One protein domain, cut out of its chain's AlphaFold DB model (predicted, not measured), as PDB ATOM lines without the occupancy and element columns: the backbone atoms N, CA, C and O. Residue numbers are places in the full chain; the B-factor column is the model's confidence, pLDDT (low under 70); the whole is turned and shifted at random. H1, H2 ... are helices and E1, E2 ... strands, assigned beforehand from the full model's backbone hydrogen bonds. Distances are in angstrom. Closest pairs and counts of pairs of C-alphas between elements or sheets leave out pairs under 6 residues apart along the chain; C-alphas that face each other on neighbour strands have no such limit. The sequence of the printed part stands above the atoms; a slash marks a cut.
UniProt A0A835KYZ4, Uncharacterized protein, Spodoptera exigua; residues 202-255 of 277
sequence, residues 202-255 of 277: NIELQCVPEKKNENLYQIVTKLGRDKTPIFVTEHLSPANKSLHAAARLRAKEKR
ATOM      1  N   ASN A 202     -31.079  12.922  49.597       92.25
ATOM      2  CA  ASN A 202     -30.676  14.222  49.080       92.25
ATOM      3  C   ASN A 202     -31.002  14.324  47.588       92.25
ATOM      4  O   ASN A 202     -30.627  13.473  46.780       92.25
ATOM      5  N   ILE A 203     -31.658  15.420  47.219       89.81
ATOM      6  CA  ILE A 203     -32.006  15.745  45.837       89.81
ATOM      7  C   ILE A 203     -31.134  16.910  45.379       89.81
ATOM      8  O   ILE A 203     -30.976  17.904  46.086       89.81
ATOM      9  N   GLU A 204     -30.580  16.787  44.181       91.44
ATOM     10  CA  GLU A 204     -29.801  17.823  43.519       91.44
ATOM     11  C   GLU A 204     -30.698  18.552  42.510       91.44
ATOM     12  O   GLU A 204     -31.235  17.944  41.580       91.44
ATOM     13  N   LEU A 205     -30.875  19.858  42.723       91.94
ATOM     14  CA  LEU A 205     -31.576  20.752  41.805       91.94
ATOM     15  C   LEU A 205     -30.539  21.502  40.973       91.94
ATOM     16  O   LEU A 205     -29.746  22.274  41.510       91.94
ATOM     17  N   GLN A 206     -30.544  21.275  39.665       92.75
ATOM     18  CA  GLN A 206     -29.627  21.928  38.736       92.75
ATOM     19  C   GLN A 206     -30.338  23.029  37.949       92.75
ATOM     20  O   GLN A 206     -31.553  22.988  37.740       92.75
ATOM     21  N   CYS A 207     -29.544  23.996  37.484       90.12
ATOM     22  CA  CYS A 207     -29.998  25.163  36.722       90.12
ATOM     23  C   CYS A 207     -30.873  26.149  37.519       90.12
ATOM     24  O   CYS A 207     -31.696  26.854  36.941       90.12
ATOM     25  N   VAL A 208     -30.672  26.238  38.837       91.25
ATOM     26  CA  VAL A 208     -31.279  27.283  39.675       91.25
ATOM     27  C   VAL A 208     -30.345  28.507  39.701       91.25
ATOM     28  O   VAL A 208     -29.171  28.340  40.028       91.25
ATOM     29  N   PRO A 209     -30.806  29.721  39.337       88.62
ATOM     30  CA  PRO A 209     -29.979  30.929  39.383       88.62
ATOM     31  C   PRO A 209     -29.551  31.286  40.809       88.62
ATOM     32  O   PRO A 209     -30.393  31.287  41.702       88.62
ATOM     33  N   GLU A 210     -28.282  31.654  40.991       89.56
ATOM     34  CA  GLU A 210     -27.705  32.029  42.288       89.56
ATOM     35  C   GLU A 210     -27.788  33.544  42.534       89.56
ATOM     36  O   GLU A 210     -27.498  34.366  41.657       89.56
ATOM     37  N   LYS A 211     -28.165  33.928  43.753       89.31
ATOM     38  CA  LYS A 211     -28.206  35.304  44.255       89.31
ATOM     39  C   LYS A 211     -27.629  35.357  45.669       89.31
ATOM     40  O   LYS A 211     -27.604  34.381  46.410       89.31
ATOM     41  N   LYS A 212     -27.171  36.541  46.078       92.31
ATOM     42  CA  LYS A 212     -26.714  36.772  47.458       92.31
ATOM     43  C   LYS A 212     -27.911  36.805  48.416       92.31
ATOM     44  O   LYS A 212     -28.950  37.357  48.064       92.31
ATOM     45  N   ASN A 213     -27.721  36.296  49.637       91.31
ATOM     46  CA  ASN A 213     -28.719  36.281  50.719       91.31
ATOM     47  C   ASN A 213     -30.033  35.581  50.343       91.31
ATOM     48  O   ASN A 213     -31.127  36.125  50.495       91.31
ATOM     49  N   GLU A 214     -29.919  34.359  49.839       91.69
ATOM     50  CA  GLU A 214     -31.061  33.552  49.430       91.69
ATOM     51  C   GLU A 214     -31.723  32.787  50.577       91.69
ATOM     52  O   GLU A 214     -31.081  32.347  51.529       91.69
ATOM     53  N   ASN A 215     -33.034  32.575  50.445       92.75
ATOM     54  CA  ASN A 215     -33.803  31.693  51.312       92.75
ATOM     55  C   ASN A 215     -34.232  30.447  50.524       92.75
ATOM     56  O   ASN A 215     -35.100  30.526  49.649       92.75
ATOM     57  N   LEU A 216     -33.649  29.293  50.862       90.38
ATOM     58  CA  LEU A 216     -33.871  28.028  50.151       90.38
ATOM     59  C   LEU A 216     -35.344  27.601  50.138       90.38
ATOM     60  O   LEU A 216     -35.838  27.139  49.112       90.38
ATOM     61  N   TYR A 217     -36.074  27.806  51.237       92.12
ATOM     62  CA  TYR A 217     -37.492  27.444  51.318       92.12
ATOM     63  C   TYR A 217     -38.335  28.254  50.327       92.12
ATOM     64  O   TYR A 217     -39.186  27.704  49.624       92.12
ATOM     65  N   GLN A 218     -38.067  29.558  50.222       92.94
ATOM     66  CA  GLN A 218     -38.749  30.407  49.248       92.94
ATOM     67  C   GLN A 218     -38.396  30.023  47.813       92.94
ATOM     68  O   GLN A 218     -39.281  30.034  46.962       92.94
ATOM     69  N   ILE A 219     -37.134  29.681  47.541       91.44
ATOM     70  CA  ILE A 219     -36.699  29.239  46.211       91.44
ATOM     71  C   ILE A 219     -37.431  27.957  45.824       91.44
ATOM     72  O   ILE A 219     -38.096  27.940  44.795       91.44
ATOM     73  N   VAL A 220     -37.400  26.921  46.667       91.44
ATOM     74  CA  VAL A 220     -38.076  25.643  46.392       91.44
ATOM     75  C   VAL A 220     -39.586  25.837  46.218       91.44
ATOM     76  O   VAL A 220     -40.178  25.290  45.289       91.44
ATOM     77  N   THR A 221     -40.214  26.679  47.045       92.50
ATOM     78  CA  THR A 221     -41.648  26.995  46.920       92.50
ATOM     79  C   THR A 221     -41.968  27.711  45.605       92.50
ATOM     80  O   THR A 221     -42.989  27.421  44.985       92.50
ATOM     81  N   LYS A 222     -41.110  28.642  45.166       90.31
ATOM     82  CA  LYS A 222     -41.255  29.337  43.878       90.31
ATOM     83  C   LYS A 222     -41.060  28.380  42.710       90.31
ATOM     84  O   LYS A 222     -41.901  28.367  41.826       90.31
ATOM     85  N   LEU A 223     -40.040  27.521  42.748       90.31
ATOM     86  CA  LEU A 223     -39.807  26.494  41.725       90.31
ATOM     87  C   LEU A 223     -40.993  25.529  41.576       90.31
ATOM     88  O   LEU A 223     -41.271  25.071  40.477       90.31
ATOM     89  N   GLY A 224     -41.712  25.232  42.664       87.25
ATOM     90  CA  GLY A 224     -42.930  24.419  42.606       87.25
ATOM     91  C   GLY A 224     -44.155  25.137  42.021       87.25
ATOM     92  O   GLY A 224     -45.111  24.473  41.622       87.25
ATOM     93  N   ARG A 225     -44.163  26.475  41.987       90.62
ATOM     94  CA  ARG A 225     -45.277  27.295  41.472       90.62
ATOM     95  C   ARG A 225     -45.024  27.796  40.054       90.62
ATOM     96  O   ARG A 225     -45.933  27.796  39.226       90.62
ATOM     97  N   ASP A 226     -43.803  28.239  39.798       89.69
ATOM     98  CA  ASP A 226     -43.394  28.860  38.552       89.69
ATOM     99  C   ASP A 226     -43.001  27.782  37.538       89.69
ATOM    100  O   ASP A 226     -42.370  26.780  37.866       89.69
ATOM    101  N   LYS A 227     -43.344  27.992  36.265       84.81
ATOM    102  CA  LYS A 227     -42.983  27.068  35.178       84.81
ATOM    103  C   LYS A 227     -41.555  27.325  34.694       84.81
ATOM    104  O   LYS A 227     -41.348  27.702  33.542       84.81
ATOM    105  N   THR A 228     -40.577  27.159  35.577       87.00
ATOM    106  CA  THR A 228     -39.157  27.242  35.223       87.00
ATOM    107  C   THR A 228     -38.605  25.846  34.916       87.00
ATOM    108  O   THR A 228     -38.821  24.912  35.689       87.00
ATOM    109  N   PRO A 229     -37.903  25.653  33.783       89.12
ATOM    110  CA  PRO A 229     -37.270  24.375  33.494       89.12
ATOM    111  C   PRO A 229     -36.085  24.171  34.441       89.12
ATOM    112  O   PRO A 229     -35.115  24.926  34.407       89.12
ATOM    113  N   ILE A 230     -36.166  23.137  35.274       91.81
ATOM    114  CA  ILE A 230     -35.093  22.699  36.171       91.81
ATOM    115  C   ILE A 230     -34.834  21.210  35.974       91.81
ATOM    116  O   ILE A 230     -35.728  20.462  35.570       91.81
ATOM    117  N   PHE A 231     -33.618  20.769  36.290       91.06
ATOM    118  CA  PHE A 231     -33.292  19.347  36.324       91.06
ATOM    119  C   PHE A 231     -33.221  18.873  37.769       91.06
ATOM    120  O   PHE A 231     -32.554  19.483  38.603       91.06
ATOM    121  N   VAL A 232     -33.922  17.776  38.045       90.25
ATOM    122  CA  VAL A 232     -33.973  17.142  39.360       90.25
ATOM    123  C   VAL A 232     -33.273  15.797  39.255       90.25
ATOM    124  O   VAL A 232     -33.660  14.958  38.442       90.25
ATOM    125  N   THR A 233     -32.236  15.595  40.061       89.00
ATOM    126  CA  THR A 233     -31.458  14.351  40.067       89.00
ATOM    127  C   THR A 233     -31.187  13.876  41.486       89.00
ATOM    128  O   THR A 233     -31.134  14.676  42.417       89.00
ATOM    129  N   GLU A 234     -30.975  12.574  41.663       88.12
ATOM    130  CA  GLU A 234     -30.462  12.033  42.923       88.12
ATOM    131  C   GLU A 234     -29.042  12.555  43.182       88.12
ATOM    132  O   GLU A 234     -28.223  12.659  42.262       88.12
ATOM    133  N   HIS A 235     -28.725  12.859  44.440       90.94
ATOM    134  CA  HIS A 235     -27.387  13.296  44.802       90.94
ATOM    135  C   HIS A 235     -26.431  12.102  44.972       90.94
ATOM    136  O   HIS A 235     -26.219  11.573  46.062       90.94
ATOM    137  N   LEU A 236     -25.842  11.657  43.863       89.62
ATOM    138  CA  LEU A 236     -24.935  10.506  43.833       89.62
ATOM    139  C   LEU A 236     -23.528  10.818  44.375       89.62
ATOM    140  O   LEU A 236     -23.012  11.927  44.203       89.62
ATOM    141  N   SER A 237     -22.862   9.808  44.944       90.62
ATOM    142  CA  SER A 237     -21.423   9.852  45.238       90.62
ATOM    143  C   SER A 237     -20.594  10.030  43.953       90.62
ATOM    144  O   SER A 237     -21.055   9.655  42.868       90.62
ATOM    145  N   PRO A 238     -19.360  10.569  44.021       91.12
ATOM    146  CA  PRO A 238     -18.514  10.757  42.837       91.12
ATOM    147  C   PRO A 238     -18.308   9.471  42.023       91.12
ATOM    148  O   PRO A 238     -18.401   9.489  40.793       91.12
ATOM    149  N   ALA A 239     -18.107   8.341  42.710       89.81
ATOM    150  CA  ALA A 239     -17.986   7.028  42.084       89.81
ATOM    151  C   ALA A 239     -19.258   6.645  41.306       89.81
ATOM    152  O   ALA A 239     -19.181   6.258  40.139       89.81
ATOM    153  N   ASN A 240     -20.436   6.831  41.908       88.94
ATOM    154  CA  ASN A 240     -21.713   6.526  41.267       88.94
ATOM    155  C   ASN A 240     -22.054   7.501  40.130       88.94
ATOM    156  O   ASN A 240     -22.595   7.068  39.114       88.94
ATOM    157  N   LYS A 241     -21.692   8.789  40.239       89.69
ATOM    158  CA  LYS A 241     -21.813   9.763  39.137       89.69
ATOM    159  C   LYS A 241     -21.003   9.315  37.919       89.69
ATOM    160  O   LYS A 241     -21.533   9.290  36.808       89.69
ATOM    161  N   SER A 242     -19.747   8.916  38.135       91.06
ATOM    162  CA  SER A 242     -18.866   8.407  37.077       91.06
ATOM    163  C   SER A 242     -19.419   7.126  36.441       91.06
ATOM    164  O   SER A 242     -19.549   7.036  35.218       91.06
ATOM    165  N   LEU A 243     -19.854   6.167  37.267       90.31
ATOM    166  CA  LEU A 243     -20.453   4.919  36.795       90.31
ATOM    167  C   LEU A 243     -21.735   5.166  35.989       90.31
ATOM    168  O   LEU A 243     -21.923   4.574  34.928       90.31
ATOM    169  N   HIS A 244     -22.601   6.066  36.455       88.38
ATOM    170  CA  HIS A 244     -23.830   6.421  35.755       88.38
ATOM    171  C   HIS A 244     -23.546   7.086  34.401       88.38
ATOM    172  O   HIS A 244     -24.191   6.757  33.404       88.38
ATOM    173  N   ALA A 245     -22.549   7.973  34.330       90.19
ATOM    174  CA  ALA A 245     -22.119   8.582  33.075       90.19
ATOM    175  C   ALA A 245     -21.612   7.526  32.075       90.19
ATOM    176  O   ALA A 245     -22.052   7.507  30.921       90.19
ATOM    177  N   ALA A 246     -20.763   6.597  32.529       91.31
ATOM    178  CA  ALA A 246     -20.275   5.487  31.711       91.31
ATOM    179  C   ALA A 246     -21.417   4.565  31.244       91.31
ATOM    180  O   ALA A 246     -21.481   4.186  30.071       91.31
ATOM    181  N   ALA A 247     -22.370   4.256  32.128       91.06
ATOM    182  CA  ALA A 247     -23.547   3.460  31.796       91.06
ATOM    183  C   ALA A 247     -24.413   4.138  30.724       91.06
ATOM    184  O   ALA A 247     -24.841   3.478  29.778       91.06
ATOM    185  N   ARG A 248     -24.624   5.459  30.810       87.75
ATOM    186  CA  ARG A 248     -25.356   6.233  29.791       87.75
ATOM    187  C   ARG A 248     -24.649   6.243  28.439       87.75
ATOM    188  O   ARG A 248     -25.320   6.121  27.415       87.75
ATOM    189  N   LEU A 249     -23.320   6.343  28.422       93.19
ATOM    190  CA  LEU A 249     -22.542   6.252  27.186       93.19
ATOM    191  C   LEU A 249     -22.742   4.884  26.520       93.19
ATOM    192  O   LEU A 249     -23.120   4.804  25.351       93.19
ATOM    193  N   ARG A 250     -22.605   3.805  27.298       90.25
ATOM    194  CA  ARG A 250     -22.790   2.437  26.803       90.25
ATOM    195  C   ARG A 250     -24.229   2.152  26.377       90.25
ATOM    196  O   ARG A 250     -24.461   1.432  25.406       90.25
ATOM    197  N   ALA A 251     -25.199   2.726  27.083       90.75
ATOM    198  CA  ALA A 251     -26.608   2.639  26.733       90.75
ATOM    199  C   ALA A 251     -26.889   3.293  25.376       90.75
ATOM    200  O   ALA A 251     -27.579   2.696  24.550       90.75
ATOM    201  N   LYS A 252     -26.291   4.462  25.112       92.31
ATOM    202  CA  LYS A 252     -26.383   5.158  23.823       92.31
ATOM    203  C   LYS A 252     -25.806   4.323  22.680       92.31
ATOM    204  O   LYS A 252     -26.463   4.179  21.653       92.31
ATOM    205  N   GLU A 253     -24.625   3.732  22.868       94.94
ATOM    206  CA  GLU A 253     -24.004   2.836  21.875       94.94
ATOM    207  C   GLU A 253     -24.906   1.648  21.528       94.94
ATOM    208  O   GLU A 253     -25.052   1.281  20.364       94.94
ATOM    209  N   LYS A 254     -25.551   1.069  22.544       93.38
ATOM    210  CA  LYS A 254     -26.464  -0.068  22.396       93.38
ATOM    211  C   LYS A 254     -27.911   0.334  22.081       93.38
ATOM    212  O   LYS A 254     -28.770  -0.538  22.013       93.38
ATOM    213  N   ARG A 255     -28.181   1.628  21.870       94.06
ATOM    214  CA  ARG A 255     -29.509   2.195  21.564       94.06
ATOM    215  C   ARG A 255     -30.590   1.888  22.613       94.06
ATOM    216  O   ARG A 255     -31.769   1.792  22.280       94.06
TER     217      ARG A 255
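This is residues 202 to 255 of the 277 residues of an uncharacterized protein of Spodoptera exigua (UniProt A0A835KYZ4). A short two-stranded ladder, E1 beside E2, lies in the middle of a long, open model, with the helix H1 towards one end and the longer helix H2 towards the other. Residues 237 to 243 and 245 to 255, with most of H2, stick out free at one end, and the loop and first turn of H1 at residues 210 to 218 also stand free. The printed part has 54 residues, with two named strands and two named helices in the order E1, H1, E2, H2; the sheet has the order E1 - E2 and is antiparallel, and the class is mixed, helices and strands. The whole is only just extended, close to loose, with a radius of gyration of the C-alphas of 15.2 A, and elongated, with spans of 43 by 24 by 17 A.

The strand E1 is residues 203 to 206, beginning at C-alpha 203 at (-32.006, 15.745, 45.837). A short link of 9 residues leads to the helix H1, residues 216 to 225, 14.4 A from first to last C-alpha, which begins at C-alpha 216 at (-33.871, 28.028, 50.151). A tight link of 5 residues follows, then the strand E2, residues 231 to 234. A tight link of 3 residues leads to the helix H2, residues 238 to 253, 23.1 A long from first to last C-alpha, ending at C-alpha 253 at (-24.004, 2.836, 21.875).

E1 and E2 are antiparallel neighbours, with 150 degrees between their N-to-C directions. The C-alphas of Ile 203 and Glu 234 face each other at 5.0 A, and those of Gln 206 and Phe 231 at 5.1 A. Across the pair, N 204 and O 233 are within hydrogen-bond range at 2.8 A, and N 206 and O 231 at 2.9 A. H2 is apart from E1, and H1 and H2 are apart too. In H1 and H2 every O i to N i+4 pair is within hydrogen-bond range.

The two C-alphas farthest apart are those of Asn 213 and Lys 254, at 46.1 A, while the C-alphas of the first and last printed residues, Asn 202 and Arg 255, are 30.1 A apart. The printed part runs from 202 to 255 with no cut, and it has no long link. The mean pLDDT of the printed part is 90.6, and no printed residue is under 70.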